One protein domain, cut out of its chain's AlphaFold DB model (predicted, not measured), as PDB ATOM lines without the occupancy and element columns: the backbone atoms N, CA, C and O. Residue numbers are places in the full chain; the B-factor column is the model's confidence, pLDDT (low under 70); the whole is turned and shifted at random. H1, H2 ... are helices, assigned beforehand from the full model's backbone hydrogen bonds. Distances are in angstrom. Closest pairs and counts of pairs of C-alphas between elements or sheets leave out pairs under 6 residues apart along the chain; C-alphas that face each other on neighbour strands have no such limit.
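This is residues 5 to 65 and 84 to 129 of the 135 residues of a protein of Klebsiella pneumoniae (UniProt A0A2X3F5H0). A short helix, H3, sits in the core, and the second half of the much longer H4 runs beside it almost in line, while the beginning of H4 reaches on past it. H1 meets the end of H3 near Leu 55 with its own beginning at His 5, and the two open from there as a V; from the end of H4 at residue 107 the chain folds back through the short helices H5, H6 and H7, with H6 packing on H1, and H2 lies off on the other side of H3 between two long loops. The printed part has 107 residues with seven named helices, H1 to H7 in chain order, and no named strand; its class is all helix. It is compact, with a radius of gyration of the C-alphas of 14.2 A and spans of 41 by 31 by 27 A.

Begin with H4, residues 84 to 107. With its residues 97 to 104 alone it touches H3, residues 46 to 56, at a shallow tilt of 7 degrees, the same way; look at the closest C-alphas, Pro 48 and Leu 101, 5.7 A apart. On H3, go to Leu 55: its C-alpha is 4.7 A from that of His 5, the closest pair where H3 touches H1, residues 5 to 13, at a steep tilt of 42 degrees, opposite ways. H1 also touches H6, residues 116 to 120, with the closest C-alphas, Leu 12 and Ala 117, 6.0 A apart. H5, residues 109 to 113, is close to H1 but not clearly touching it; the closest C-alphas, His 5 and Lys 111, are 6.4 A apart. H6 and H7, residues 123 to 129, only just touch, and only at the corner, with 3 pairs of C-alphas within 8 A, the closest Trp 120 and Ala 126 at 4.7 A. H2, residues 28 to 33, touches no helix and is only just apart from H3, with the closest C-alphas 8.1 A apart. Every O i to N i+4 pair is within hydrogen-bond range in H1, H2, H3, H5 and H6, against 19 of 20 in H4 and 2 of 3 in H7.

Find C-alpha 84 at (86.959, 114.555, 153.172); from there H4 runs 35.3 A to C-alpha 107 at (94.891, 148.952, 151.432). H3 measures 15.0 A and H1 12.1 A from first to last C-alpha, H7 10.1 A and H2 8.8 A, H6 6.9 A and H5 5.9 A. H7 ends at C-alpha 129, at (94.551, 141.717, 170.442).

The C-alphas of Arg 59 and Asp 84 are the two farthest apart, at 42.8 A. Residues 66 to 83 are not printed, and C-alphas 65 and 84 are 42.0 A apart across this cut. The links H1 to H2 and H2 to H3 are long, with 14 and 12 residues. In this model the mean pLDDT of the printed part is 86.9, and it is under 70 at residues 84 to 86 and 119 to 129.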
ATOM      1  N   HIS A   5      82.437 152.438 155.637       95.38
ATOM      2  CA  HIS A   5      83.255 151.952 156.751       95.38
ATOM      3  C   HIS A   5      82.565 152.118 158.123       95.38
ATOM      4  O   HIS A   5      82.693 151.255 158.989       95.38
ATOM      5  N   VAL A   6      81.781 153.185 158.320       95.38
ATOM      6  CA  VAL A   6      80.988 153.381 159.549       95.38
ATOM      7  C   VAL A   6      79.861 152.353 159.618       95.38
ATOM      8  O   VAL A   6      79.640 151.753 160.670       95.38
ATOM      9  N   TRP A   7      79.185 152.113 158.493       94.81
ATOM     10  CA  TRP A   7      78.149 151.087 158.402       94.81
ATOM     11  C   TRP A   7      78.725 149.687 158.662       94.81
ATOM     12  O   TRP A   7      78.188 148.943 159.478       94.81
ATOM     13  N   LEU A   8      79.869 149.357 158.050       94.38
ATOM     14  CA  LEU A   8      80.573 148.089 158.250       94.38
ATOM     15  C   LEU A   8      80.931 147.877 159.721       94.38
ATOM     16  O   LEU A   8      80.720 146.789 160.248       94.38
ATOM     17  N   LYS A   9      81.425 148.914 160.405       94.00
ATOM     18  CA  LYS A   9      81.703 148.848 161.842       94.00
ATOM     19  C   LYS A   9      80.457 148.458 162.635       94.00
ATOM     20  O   LYS A   9      80.513 147.516 163.415       94.00
ATOM     21  N   GLN A  10      79.340 149.157 162.421       93.00
ATOM     22  CA  GLN A  10      78.077 148.866 163.110       93.00
ATOM     23  C   GLN A  10      77.601 147.436 162.836       93.00
ATOM     24  O   GLN A  10      77.175 146.732 163.753       93.00
ATOM     25  N   ALA A  11      77.709 146.993 161.582       91.38
ATOM     26  CA  ALA A  11      77.320 145.656 161.173       91.38
ATOM     27  C   ALA A  11      78.186 144.583 161.857       91.38
ATOM     28  O   ALA A  11      77.648 143.660 162.469       91.38
ATOM     29  N   LEU A  12      79.513 144.722 161.829       91.31
ATOM     30  CA  LEU A  12      80.428 143.775 162.468       91.31
ATOM     31  C   LEU A  12      80.274 143.753 163.996       91.31
ATOM     32  O   LEU A  12      80.194 142.673 164.581       91.31
ATOM     33  N   ASP A  13      80.159 144.921 164.636       89.12
ATOM     34  CA  ASP A  13      79.970 145.037 166.089       89.12
ATOM     35  C   ASP A  13      78.672 144.350 166.551       89.12
ATOM     36  O   ASP A  13      78.610 143.805 167.653       89.12
ATOM     37  N   SER A  14      77.645 144.306 165.691       89.56
ATOM     38  CA  SER A  14      76.385 143.611 165.984       89.56
ATOM     39  C   SER A  14      76.511 142.084 166.054       89.56
ATOM     40  O   SER A  14      75.598 141.425 166.554       89.56
ATOM     41  N   ARG A  15      77.599 141.511 165.512       84.25
ATOM     42  CA  ARG A  15      77.810 140.063 165.310       84.25
ATOM     43  C   ARG A  15      76.717 139.351 164.498       84.25
ATOM     44  O   ARG A  15      76.659 138.126 164.493       84.25
ATOM     45  N   LYS A  16      75.858 140.102 163.805       84.06
ATOM     46  CA  LYS A  16      74.764 139.586 162.960       84.06
ATOM     47  C   LYS A  16      74.993 139.844 161.472       84.06
ATOM     48  O   LYS A  16      74.109 139.583 160.662       84.06
ATOM     49  N   PHE A  17      76.147 140.397 161.105       87.38
ATOM     50  CA  PHE A  17      76.421 140.765 159.724       87.38
ATOM     51  C   PHE A  17      76.687 139.538 158.850       87.38
ATOM     52  O   PHE A  17      77.641 138.790 159.066       87.38
ATOM     53  N   LEU A  18      75.848 139.369 157.832       85.56
ATOM     54  CA  LEU A  18      75.983 138.333 156.820       85.56
ATOM     55  C   LEU A  18      76.686 138.927 155.600       85.56
ATOM     56  O   LEU A  18      76.175 139.849 154.965       85.56
ATOM     57  N   HIS A  19      77.860 138.391 155.272       85.69
ATOM     58  CA  HIS A  19      78.634 138.829 154.114       85.69
ATOM     59  C   HIS A  19      78.075 138.146 152.870       85.69
ATOM     60  O   HIS A  19      78.561 137.101 152.448       85.69
ATOM     61  N   VAL A  20      76.983 138.696 152.351       87.38
ATOM     62  CA  VAL A  20      76.231 138.119 151.240       87.38
ATOM     63  C   VAL A  20      76.030 139.205 150.198       87.38
ATOM     64  O   VAL A  20      75.317 140.182 150.435       87.38
ATOM     65  N   THR A  21      76.673 139.050 149.044       90.75
ATOM     66  CA  THR A  21      76.680 140.097 148.016       90.75
ATOM     67  C   THR A  21      75.288 140.361 147.451       90.75
ATOM     68  O   THR A  21      74.886 141.513 147.330       90.75
ATOM     69  N   TRP A  22      74.493 139.317 147.210       87.69
ATOM     70  CA  TRP A  22      73.148 139.453 146.636       87.69
ATOM     71  C   TRP A  22      72.116 140.124 147.558       87.69
ATOM     72  O   TRP A  22      71.057 140.519 147.082       87.69
ATOM     73  N   LEU A  23      72.406 140.308 148.854       89.25
ATOM     74  CA  LEU A  23      71.530 141.058 149.773       89.25
ATOM     75  C   LEU A  23      71.623 142.582 149.602       89.25
ATOM     76  O   LEU A  23      70.918 143.325 150.284       89.25
ATOM     77  N   ASN A  24      72.500 143.061 148.724       92.25
ATOM     78  CA  ASN A  24      72.795 144.474 148.562       92.25
ATOM     79  C   ASN A  24      72.590 144.911 147.107       92.25
ATOM     80  O   ASN A  24      72.758 144.134 146.168       92.25
ATOM     81  N   ILE A  25      72.289 146.197 146.923       94.00
ATOM     82  CA  ILE A  25      72.232 146.837 145.608       94.00
ATOM     83  C   ILE A  25      73.447 147.745 145.469       94.00
ATOM     84  O   ILE A  25      73.675 148.632 146.295       94.00
ATOM     85  N   TYR A  26      74.208 147.547 144.398       95.38
ATOM     86  CA  TYR A  26      75.427 148.297 144.129       95.38
ATOM     87  C   TYR A  26      75.273 149.148 142.878       95.38
ATOM     88  O   TYR A  26      74.709 148.719 141.871       95.38
ATOM     89  N   ARG A  27      75.839 150.357 142.908       96.94
ATOM     90  CA  ARG A  27      75.984 151.159 141.694       96.94
ATOM     91  C   ARG A  27      76.988 150.469 140.769       96.94
ATOM     92  O   ARG A  27      78.120 150.209 141.167       96.94
ATOM     93  N   HIS A  28      76.594 150.218 139.529       97.00
ATOM     94  CA  HIS A  28      77.441 149.520 138.562       97.00
ATOM     95  C   HIS A  28      78.781 150.237 138.310       97.00
ATOM     96  O   HIS A  28      79.838 149.610 138.350       97.00
ATOM     97  N   ASP A  29      78.764 151.565 138.153       98.00
ATOM     98  CA  ASP A  29      79.995 152.338 137.933       98.00
ATOM     99  C   ASP A  29      80.943 152.294 139.132       98.00
ATOM    100  O   ASP A  29      82.154 152.308 138.950       98.00
ATOM    101  N   PHE A  30      80.409 152.169 140.352       97.88
ATOM    102  CA  PHE A  30      81.227 151.979 141.550       97.88
ATOM    103  C   PHE A  30      81.987 150.646 141.493       97.88
ATOM    104  O   PHE A  30      83.192 150.624 141.722       97.88
ATOM    105  N   ILE A  31      81.322 149.554 141.099       97.69
ATOM    106  CA  ILE A  31      81.979 148.248 140.912       97.69
ATOM    107  C   ILE A  31      83.099 148.347 139.869       97.69
ATOM    108  O   ILE A  31      84.202 147.855 140.101       97.69
ATOM    109  N   ARG A  32      82.833 149.008 138.734       97.56
ATOM    110  CA  ARG A  32      83.812 149.150 137.647       97.56
ATOM    111  C   ARG A  32      85.012 150.009 138.026       97.56
ATOM    112  O   ARG A  32      86.135 149.603 137.755       97.56
ATOM    113  N   GLN A  33      84.783 151.165 138.647       97.62
ATOM    114  CA  GLN A  33      85.840 152.104 139.039       97.62
ATOM    115  C   GLN A  33      86.811 151.499 140.055       97.62
ATOM    116  O   GLN A  33      88.006 151.772 139.999       97.62
ATOM    117  N   HIS A  34      86.307 150.668 140.968       96.88
ATOM    118  CA  HIS A  34      87.131 149.991 141.968       96.88
ATOM    119  C   HIS A  34      87.621 148.606 141.526       96.88
ATOM    120  O   HIS A  34      88.320 147.943 142.286       96.88
ATOM    121  N   HIS A  35      87.280 148.173 140.308       96.25
ATOM    122  CA  HIS A  35      87.649 146.868 139.759       96.25
ATOM    123  C   HIS A  35      87.254 145.685 140.658       96.25
ATOM    124  O   HIS A  35      87.990 144.703 140.757       96.25
ATOM    125  N   PHE A  36      86.090 145.748 141.311       96.38
ATOM    126  CA  PHE A  36      85.647 144.639 142.153       96.38
ATOM    127  C   PHE A  36      85.287 143.421 141.312       96.38
ATOM    128  O   PHE A  36      84.423 143.477 140.436       96.38
ATOM    129  N   HIS A  37      85.917 142.297 141.630       95.25
ATOM    130  CA  HIS A  37      85.662 141.016 141.000       95.25
ATOM    131  C   HIS A  37      85.666 139.905 142.043       95.25
ATOM    132  O   HIS A  37      86.267 140.009 143.111       95.25
ATOM    133  N   PHE A  38      84.978 138.823 141.710       95.31
ATOM    134  CA  PHE A  38      85.049 137.584 142.461       95.31
ATOM    135  C   PHE A  38      86.370 136.861 142.188       95.31
ATOM    136  O   PHE A  38      86.941 137.001 141.105       95.31
ATOM    137  N   GLU A  39      86.866 136.122 143.178       94.12
ATOM    138  CA  GLU A  39      88.086 135.323 143.055       94.12
ATOM    139  C   GLU A  39      87.703 133.958 142.461       94.12
ATOM    140  O   GLU A  39      87.017 133.171 143.121       94.12
ATOM    141  N   PRO A  40      88.104 133.638 141.218       91.88
ATOM    142  CA  PRO A  40      87.629 132.436 140.546       91.88
ATOM    143  C   PRO A  40      87.906 131.160 141.352       91.88
ATOM    144  O   PRO A  40      89.035 130.876 141.742       91.88
ATOM    145  N   GLY A  41      86.860 130.366 141.589       87.44
ATOM    146  CA  GLY A  41      86.967 129.097 142.314       87.44
ATOM    147  C   GLY A  41      87.088 129.220 143.839       87.44
ATOM    148  O   GLY A  41      87.220 128.194 144.508       87.44
ATOM    149  N   LEU A  42      87.013 130.426 144.414       89.81
ATOM    150  CA  LEU A  42      87.040 130.623 145.862       89.81
ATOM    151  C   LEU A  42      85.632 130.515 146.471       89.81
ATOM    152  O   LEU A  42      84.734 131.302 146.169       89.81
ATOM    153  N   ARG A  43      85.436 129.563 147.391       87.25
ATOM    154  CA  ARG A  43      84.230 129.524 148.239       87.25
ATOM    155  C   ARG A  43      84.236 130.685 149.233       87.25
ATOM    156  O   ARG A  43      85.298 131.081 149.696       87.25
ATOM    157  N   HIS A  44      83.054 131.192 149.589       88.44
ATOM    158  CA  HIS A  44      82.868 132.310 150.533       88.44
ATOM    159  C   HIS A  44      83.603 133.609 150.150       88.44
ATOM    160  O   HIS A  44      83.884 134.452 151.002       88.44
ATOM    161  N   GLN A  45      83.874 133.796 148.858       93.62
ATOM    162  CA  GLN A  45      84.446 135.022 148.294       93.62
ATOM    163  C   GLN A  45      83.621 136.289 148.576       93.62
ATOM    164  O   GLN A  45      84.164 137.391 148.530       93.62
ATOM    165  N   ASP A  46      82.338 136.151 148.927       94.12
ATOM    166  CA  ASP A  46      81.497 137.255 149.391       94.12
ATOM    167  C   ASP A  46      82.069 137.966 150.626       94.12
ATOM    168  O   ASP A  46      81.843 139.165 150.783       94.12
ATOM    169  N   ILE A  47      82.823 137.262 151.484       93.12
ATOM    170  CA  ILE A  47      83.433 137.828 152.697       93.12
ATOM    171  C   ILE A  47      84.422 138.949 152.344       93.12
ATOM    172  O   ILE A  47      84.138 140.104 152.678       93.12
ATOM    173  N   PRO A  48      85.554 138.676 151.660       95.19
ATOM    174  CA  PRO A  48      86.498 139.733 151.312       95.19
ATOM    175  C   PRO A  48      85.875 140.762 150.364       95.19
ATOM    176  O   PRO A  48      86.104 141.957 150.540       95.19
ATOM    177  N   TRP A  49      85.032 140.324 149.421       97.06
ATOM    178  CA  TRP A  49      84.395 141.216 148.455       97.06
ATOM    179  C   TRP A  49      83.504 142.261 149.144       97.06
ATOM    180  O   TRP A  49      83.654 143.459 148.914       97.06
ATOM    181  N   THR A  50      82.604 141.831 150.038       95.75
ATOM    182  CA  THR A  50      81.650 142.738 150.704       95.75
ATOM    183  C   THR A  50      82.361 143.655 151.692       95.75
ATOM    184  O   THR A  50      82.031 144.840 151.777       95.75
ATOM    185  N   THR A  51      83.363 143.134 152.407       95.31
ATOM    186  CA  THR A  51      84.202 143.933 153.306       95.31
ATOM    187  C   THR A  51      84.907 145.049 152.541       95.31
ATOM    188  O   THR A  51      84.828 146.208 152.952       95.31
ATOM    189  N   GLU A  52      85.545 144.741 151.409       96.44
ATOM    190  CA  GLU A  52      86.227 145.764 150.618       96.44
ATOM    191  C   GLU A  52      85.247 146.772 150.007       96.44
ATOM    192  O   GLU A  52      85.467 147.980 150.116       96.44
ATOM    193  N   ALA A  53      84.134 146.303 149.438       97.19
ATOM    194  CA  ALA A  53      83.114 147.176 148.865       97.19
ATOM    195  C   ALA A  53      82.591 148.191 149.896       97.19
ATOM    196  O   ALA A  53      82.477 149.381 149.600       97.19
ATOM    197  N   LEU A  54      82.325 147.764 151.133       96.19
ATOM    198  CA  LEU A  54      81.878 148.669 152.194       96.19
ATOM    199  C   LEU A  54      82.992 149.599 152.686       96.19
ATOM    200  O   LEU A  54      82.720 150.759 152.993       96.19
ATOM    201  N   LEU A  55      84.245 149.142 152.738       96.50
ATOM    202  CA  LEU A  55      85.372 150.021 153.060       96.50
ATOM    203  C   LEU A  55      85.550 151.106 151.995       96.50
ATOM    204  O   LEU A  55      85.773 152.263 152.351       96.50
ATOM    205  N   ALA A  56      85.420 150.773 150.712       97.19
ATOM    206  CA  ALA A  56      85.546 151.718 149.609       97.19
ATOM    207  C   ALA A  56      84.356 152.684 149.506       97.19
ATOM    208  O   ALA A  56      84.555 153.854 149.185       97.19
ATOM    209  N   ALA A  57      83.140 152.231 149.824       97.44
ATOM    210  CA  ALA A  57      81.924 153.013 149.643       97.44
ATOM    211  C   ALA A  57      81.907 154.319 150.459       97.44
ATOM    212  O   ALA A  57      82.011 154.339 151.690       97.44
ATOM    213  N   GLU A  58      81.675 155.432 149.765       96.81
ATOM    214  CA  GLU A  58      81.509 156.752 150.384       96.81
ATOM    215  C   GLU A  58      80.178 156.892 151.122       96.81
ATOM    216  O   GLU A  58      80.084 157.633 152.100       96.81
ATOM    217  N   ARG A  59      79.130 156.209 150.644       96.88
ATOM    218  CA  ARG A  59      77.770 156.292 151.181       96.88
ATOM    219  C   ARG A  59      77.063 154.949 151.052       96.88
ATOM    220  O   ARG A  59      77.069 154.340 149.989       96.88
ATOM    221  N   VAL A  60      76.399 154.544 152.125       96.75
ATOM    222  CA  VAL A  60      75.554 153.354 152.235       96.75
ATOM    223  C   VAL A  60      74.225 153.761 152.873       96.75
ATOM    224  O   VAL A  60      74.158 154.660 153.726       96.75
ATOM    225  N   GLN A  61      73.148 153.115 152.439       94.81
ATOM    226  CA  GLN A  61      71.810 153.292 152.981       94.81
ATOM    227  C   GLN A  61      71.152 151.937 153.191       94.81
ATOM    228  O   GLN A  61      71.166 151.095 152.301       94.81
ATOM    229  N   TYR A  62      70.532 151.773 154.353       92.00
ATOM    230  CA  TYR A  62      69.579 150.700 154.583       92.00
ATOM    231  C   TYR A  62      68.194 151.110 154.071       92.00
ATOM    232  O   TYR A  62      67.782 152.261 154.236       92.00
ATOM    233  N   THR A  63      67.474 150.160 153.487       92.00
ATOM    234  CA  THR A  63      66.072 150.303 153.096       92.00
ATOM    235  C   THR A  63      65.307 149.053 153.510       92.00
ATOM    236  O   THR A  63      65.816 147.945 153.374       92.00
ATOM    237  N   SER A  64      64.093 149.234 154.030       92.19
ATOM    238  CA  SER A  64      63.166 148.138 154.336       92.19
ATOM    239  C   SER A  64      62.298 147.747 153.138       92.19
ATOM    240  O   SER A  64      61.427 146.891 153.269       92.19
ATOM    241  N   GLN A  65      62.481 148.400 151.988       93.94
ATOM    242  CA  GLN A  65      61.781 148.044 150.761       93.94
ATOM    243  C   GLN A  65      62.377 146.765 150.164       93.94
ATOM    244  O   GLN A  65      63.595 146.599 150.102       93.94
ATOM    245  N   ASP A  84      85.610 114.284 152.622       58.00
ATOM    246  CA  ASP A  84      86.959 114.555 153.172       58.00
ATOM    247  C   ASP A  84      87.799 115.494 152.282       58.00
ATOM    248  O   ASP A  84      88.496 116.388 152.773       58.00
ATOM    249  N   ASP A  85      87.653 115.372 150.962       64.81
ATOM    250  CA  ASP A  85      88.237 116.286 149.975       64.81
ATOM    251  C   ASP A  85      87.725 117.726 150.151       64.81
ATOM    252  O   ASP A  85      88.457 118.698 149.927       64.81
ATOM    253  N   THR A  86      86.474 117.887 150.584       65.06
ATOM    254  CA  THR A  86      85.877 119.185 150.891       65.06
ATOM    255  C   THR A  86      86.502 119.834 152.121       65.06
ATOM    256  O   THR A  86      86.669 121.048 152.105       65.06
ATOM    257  N   LEU A  87      86.935 119.090 153.145       70.44
ATOM    258  CA  LEU A  87      87.554 119.685 154.341       70.44
ATOM    259  C   LEU A  87      88.895 120.363 154.024       70.44
ATOM    260  O   LEU A  87      89.100 121.530 154.370       70.44
ATOM    261  N   MET A  88      89.794 119.673 153.310       72.75
ATOM    262  CA  MET A  88      91.080 120.255 152.897       72.75
ATOM    263  C   MET A  88      90.892 121.422 151.922       72.75
ATOM    264  O   MET A  88      91.606 122.425 152.015       72.75
ATOM    265  N   ARG A  89      89.920 121.330 151.005       74.25
ATOM    266  CA  ARG A  89      89.563 122.446 150.113       74.25
ATOM    267  C   ARG A  89      89.027 123.635 150.907       74.25
ATOM    268  O   ARG A  89      89.501 124.749 150.705       74.25
ATOM    269  N   SER A  90      88.126 123.406 151.861       79.81
ATOM    270  CA  SER A  90      87.579 124.438 152.746       79.81
ATOM    271  C   SER A  90      88.676 125.146 153.537       79.81
ATOM    272  O   SER A  90      88.716 126.374 153.536       79.81
ATOM    273  N   ALA A  91      89.628 124.413 154.123       85.25
ATOM    274  CA  ALA A  91      90.761 125.017 154.828       85.25
ATOM    275  C   ALA A  91      91.594 125.934 153.913       85.25
ATOM    276  O   ALA A  91      91.914 127.061 154.293       85.25
ATOM    277  N   ARG A  92      91.894 125.497 152.680       87.12
ATOM    278  CA  ARG A  92      92.609 126.323 151.689       87.12
ATOM    279  C   ARG A  92      91.827 127.581 151.312       87.12
ATOM    280  O   ARG A  92      92.417 128.655 151.239       87.12
ATOM    281  N   HIS A  93      90.515 127.464 151.105       89.44
ATOM    282  CA  HIS A  93      89.657 128.616 150.822       89.44
ATOM    283  C   HIS A  93      89.671 129.620 151.978       89.44
ATOM    284  O   HIS A  93      89.865 130.810 151.742       89.44
ATOM    285  N   TYR A  94      89.555 129.156 153.226       89.69
ATOM    286  CA  TYR A  94      89.649 130.040 154.386       89.69
ATOM    287  C   TYR A  94      91.010 130.722 154.481       89.69
ATOM    288  O   TYR A  94      91.046 131.937 154.639       89.69
ATOM    289  N   MET A  95      92.123 130.003 154.307       91.62
ATOM    290  CA  MET A  95      93.453 130.628 154.313       91.62
ATOM    291  C   MET A  95      93.575 131.732 153.256       91.62
ATOM    292  O   MET A  95      94.026 132.830 153.574       91.62
ATOM    293  N   LYS A  96      93.069 131.494 152.040       94.00
ATOM    294  CA  LYS A  96      93.032 132.511 150.982       94.00
ATOM    295  C   LYS A  96      92.174 133.722 151.366       94.00
ATOM    296  O   LYS A  96      92.581 134.854 151.123       94.00
ATOM    297  N   ILE A  97      91.014 133.511 151.990       93.50
ATOM    298  CA  ILE A  97      90.166 134.604 152.493       93.50
ATOM    299  C   ILE A  97      90.922 135.448 153.522       93.50
ATOM    300  O   ILE A  97      90.861 136.672 153.460       93.50
ATOM    301  N   LEU A  98      91.656 134.816 154.441       92.06
ATOM    302  CA  LEU A  98      92.445 135.526 155.449       92.06
ATOM    303  C   LEU A  98      93.552 136.374 154.820       92.06
ATOM    304  O   LEU A  98      93.739 137.522 155.217       92.06
ATOM    305  N   GLU A  99      94.249 135.838 153.818       93.62
ATOM    306  CA  GLU A  99      95.246 136.586 153.043       93.62
ATOM    307  C   GLU A  99      94.622 137.798 152.339       93.62
ATOM    308  O   GLU A  99      95.160 138.903 152.407       93.62
ATOM    309  N   MET A 100      93.462 137.613 151.702       95.38
ATOM    310  CA  MET A 100      92.742 138.699 151.033       95.38
ATOM    311  C   MET A 100      92.290 139.772 152.024       95.38
ATOM    312  O   MET A 100      92.477 140.957 151.762       95.38
ATOM    313  N   LEU A 101      91.738 139.381 153.174       94.38
ATOM    314  CA  LEU A 101      91.316 140.314 154.221       94.38
ATOM    315  C   LEU A 101      92.495 141.096 154.804       94.38
ATOM    316  O   LEU A 101      92.368 142.294 155.047       94.38
ATOM    317  N   GLU A 102      93.654 140.465 154.993       92.38
ATOM    318  CA  GLU A 102      94.859 141.169 155.434       92.38
ATOM    319  C   GLU A 102      95.350 142.163 154.368       92.38
ATOM    320  O   GLU A 102      95.656 143.308 154.703       92.38
ATOM    321  N   ALA A 103      95.338 141.787 153.084       94.62
ATOM    322  CA  ALA A 103      95.673 142.698 151.987       94.62
ATOM    323  C   ALA A 103      94.692 143.884 151.890       94.62
ATOM    324  O   ALA A 103      95.111 145.028 151.701       94.62
ATOM    325  N   ILE A 104      93.393 143.638 152.080       95.12
ATOM    326  CA  ILE A 104      92.366 144.686 152.164       95.12
ATOM    327  C   ILE A 104      92.654 145.605 153.356       95.12
ATOM    328  O   ILE A 104      92.652 146.827 153.210       95.12
ATOM    329  N   ASN A 105      92.967 145.045 154.527       93.19
ATOM    330  CA  ASN A 105      93.284 145.836 155.715       93.19
ATOM    331  C   ASN A 105      94.480 146.771 155.494       93.19
ATOM    332  O   ASN A 105      94.470 147.904 155.976       93.19
ATOM    333  N   GLN A 106      95.483 146.322 154.738       92.88
ATOM    334  CA  GLN A 106      96.649 147.124 154.366       92.88
ATOM    335  C   GLN A 106      96.330 148.202 153.320       92.88
ATOM    336  O   GLN A 106      96.965 149.254 153.330       92.88
ATOM    337  N   ARG A 107      95.340 147.979 152.446       95.19
ATOM    338  CA  ARG A 107      94.891 148.952 151.432       95.19
ATOM    339  C   ARG A 107      94.054 150.092 152.023       95.19
ATOM    340  O   ARG A 107      94.073 151.195 151.485       95.19
ATOM    341  N   TYR A 108      93.351 149.849 153.133       94.62
ATOM    342  CA  TYR A 108      92.504 150.843 153.813       94.62
ATOM    343  C   TYR A 108      92.909 151.074 155.284       94.62
ATOM    344  O   TYR A 108      92.057 150.967 156.176       94.62
ATOM    345  N   PRO A 109      94.177 151.418 155.577       92.38
ATOM    346  CA  PRO A 109      94.695 151.446 156.944       92.38
ATOM    347  C   PRO A 109      93.963 152.464 157.828       92.38
ATOM    348  O   PRO A 109      93.610 152.147 158.966       92.38
ATOM    349  N   ASP A 110      93.646 153.643 157.287       91.88
ATOM    350  CA  ASP A 110      92.958 154.710 158.025       91.88
ATOM    351  C   ASP A 110      91.546 154.294 158.439       91.88
ATOM    352  O   ASP A 110      91.132 154.499 159.578       91.88
ATOM    353  N   LYS A 111      90.810 153.634 157.538       91.75
ATOM    354  CA  LYS A 111      89.444 153.169 157.815       91.75
ATOM    355  C   LYS A 111      89.458 152.003 158.801       91.75
ATOM    356  O   LYS A 111      88.684 151.990 159.756       91.75
ATOM    357  N   VAL A 112      90.363 151.043 158.612       90.12
ATOM    358  CA  VAL A 112      90.448 149.822 159.429       90.12
ATOM    359  C   VAL A 112      90.971 150.092 160.837       90.12
ATOM    360  O   VAL A 112      90.554 149.420 161.786       90.12
ATOM    361  N   ARG A 113      91.829 151.103 161.033       85.44
ATOM    362  CA  ARG A 113      92.306 151.500 162.368       85.44
ATOM    363  C   ARG A 113      91.148 151.694 163.350       85.44
ATOM    364  O   ARG A 113      91.235 151.218 164.485       85.44
ATOM    365  N   HIS A 114      90.052 152.290 162.882       81.81
ATOM    366  CA  HIS A 114      88.860 152.614 163.669       81.81
ATOM    367  C   HIS A 114      87.819 151.482 163.762       81.81
ATOM    368  O   HIS A 114      86.808 151.631 164.452       81.81
ATOM    369  N   ILE A 115      88.064 150.337 163.119       86.19
ATOM    370  CA  ILE A 115      87.155 149.184 163.089       86.19
ATOM    371  C   ILE A 115      87.895 147.966 163.636       86.19
ATOM    372  O   ILE A 115      88.438 147.151 162.891       86.19
ATOM    373  N   ALA A 116      87.922 147.833 164.964       77.75
ATOM    374  CA  ALA A 116      88.589 146.708 165.624       77.75
ATOM    375  C   ALA A 116      88.092 145.351 165.097       77.75
ATOM    376  O   ALA A 116      88.898 144.449 164.883       77.75
ATOM    377  N   ALA A 117      86.800 145.245 164.782       77.56
ATOM    378  CA  ALA A 117      86.201 144.028 164.257       77.56
ATOM    379  C   ALA A 117      86.754 143.591 162.884       77.56
ATOM    380  O   ALA A 117      86.753 142.399 162.596       77.56
ATOM    381  N   CYS A 118      87.313 144.490 162.059       77.00
ATOM    382  CA  CYS A 118      88.023 144.085 160.834       77.00
ATOM    383  C   CYS A 118      89.278 143.258 161.144       77.00
ATOM    384  O   CYS A 118      89.602 142.330 160.409       77.00
ATOM    385  N   ARG A 119      89.952 143.533 162.271       68.75
ATOM    386  CA  ARG A 119      91.087 142.720 162.739       68.75
ATOM    387  C   ARG A 119      90.638 141.357 163.257       68.75
ATOM    388  O   ARG A 119      91.414 140.413 163.212       68.75
ATOM    389  N   TRP A 120      89.391 141.242 163.714       65.69
ATOM    390  CA  TRP A 120      88.828 139.988 164.219       65.69
ATOM    391  C   TRP A 120      88.409 139.042 163.096       65.69
ATOM    392  O   TRP A 120      88.332 137.838 163.314       65.69
ATOM    393  N   GLN A 121      88.209 139.565 161.882       68.62
ATOM    394  CA  GLN A 121      88.026 138.731 160.695       68.62
ATOM    395  C   GLN A 121      89.300 137.930 160.350       68.62
ATOM    396  O   GLN A 121      89.226 136.978 159.582       68.62
ATOM    397  N   THR A 122      90.466 138.290 160.916       62.47
ATOM    398  CA  THR A 122      91.732 137.558 160.753       62.47
ATOM    399  C   THR A 122      92.176 136.896 162.074       62.47
ATOM    400  O   THR A 122      92.483 137.606 163.033       62.47
ATOM    401  N   PRO A 123      92.311 135.554 162.146       54.69
ATOM    402  CA  PRO A 123      92.671 134.824 163.367       54.69
ATOM    403  C   PRO A 123      93.973 135.303 164.014       54.69
ATOM    404  O   PRO A 123      94.071 135.384 165.236       54.69
ATOM    405  N   LYS A 124      94.968 135.675 163.193       51.66
ATOM    406  CA  LYS A 124      96.291 136.089 163.674       51.66
ATOM    407  C   LYS A 124      96.250 137.378 164.509       51.66
ATOM    408  O   LYS A 124      96.973 137.496 165.484       51.66
ATOM    409  N   LYS A 125      95.377 138.330 164.181       49.09
ATOM    410  CA  LYS A 125      95.271 139.585 164.944       49.09
ATOM    411  C   LYS A 125      94.218 139.521 166.041       49.09
ATOM    412  O   LYS A 125      94.339 140.246 167.025       49.09
ATOM    413  N   ALA A 126      93.220 138.642 165.908       49.25
ATOM    414  CA  ALA A 126      92.300 138.322 166.994       49.25
ATOM    415  C   ALA A 126      93.059 137.780 168.217       49.25
ATOM    416  O   ALA A 126      92.820 138.259 169.318       49.25
ATOM    417  N   TRP A 127      94.027 136.870 168.019       39.66
ATOM    418  CA  TRP A 127      94.842 136.347 169.122       39.66
ATOM    419  C   TRP A 127      95.740 137.433 169.743       39.66
ATOM    420  O   TRP A 127      95.669 137.633 170.950       39.66
ATOM    421  N   GLU A 128      96.488 138.202 168.939       42.97
ATOM    422  CA  GLU A 128      97.378 139.286 169.415       42.97
ATOM    423  C   GLU A 128      96.627 140.385 170.185       42.97
ATOM    424  O   GLU A 128      97.142 140.920 171.160       42.97
ATOM    425  N   SER A 129      95.390 140.699 169.785       47.59
ATOM    426  CA  SER A 129      94.551 141.717 170.442       47.59
ATOM    427  C   SER A 129      93.865 141.217 171.721       47.59
ATOM    428  O   SER A 129      93.312 142.021 172.469       47.59
TER     429      SER A 129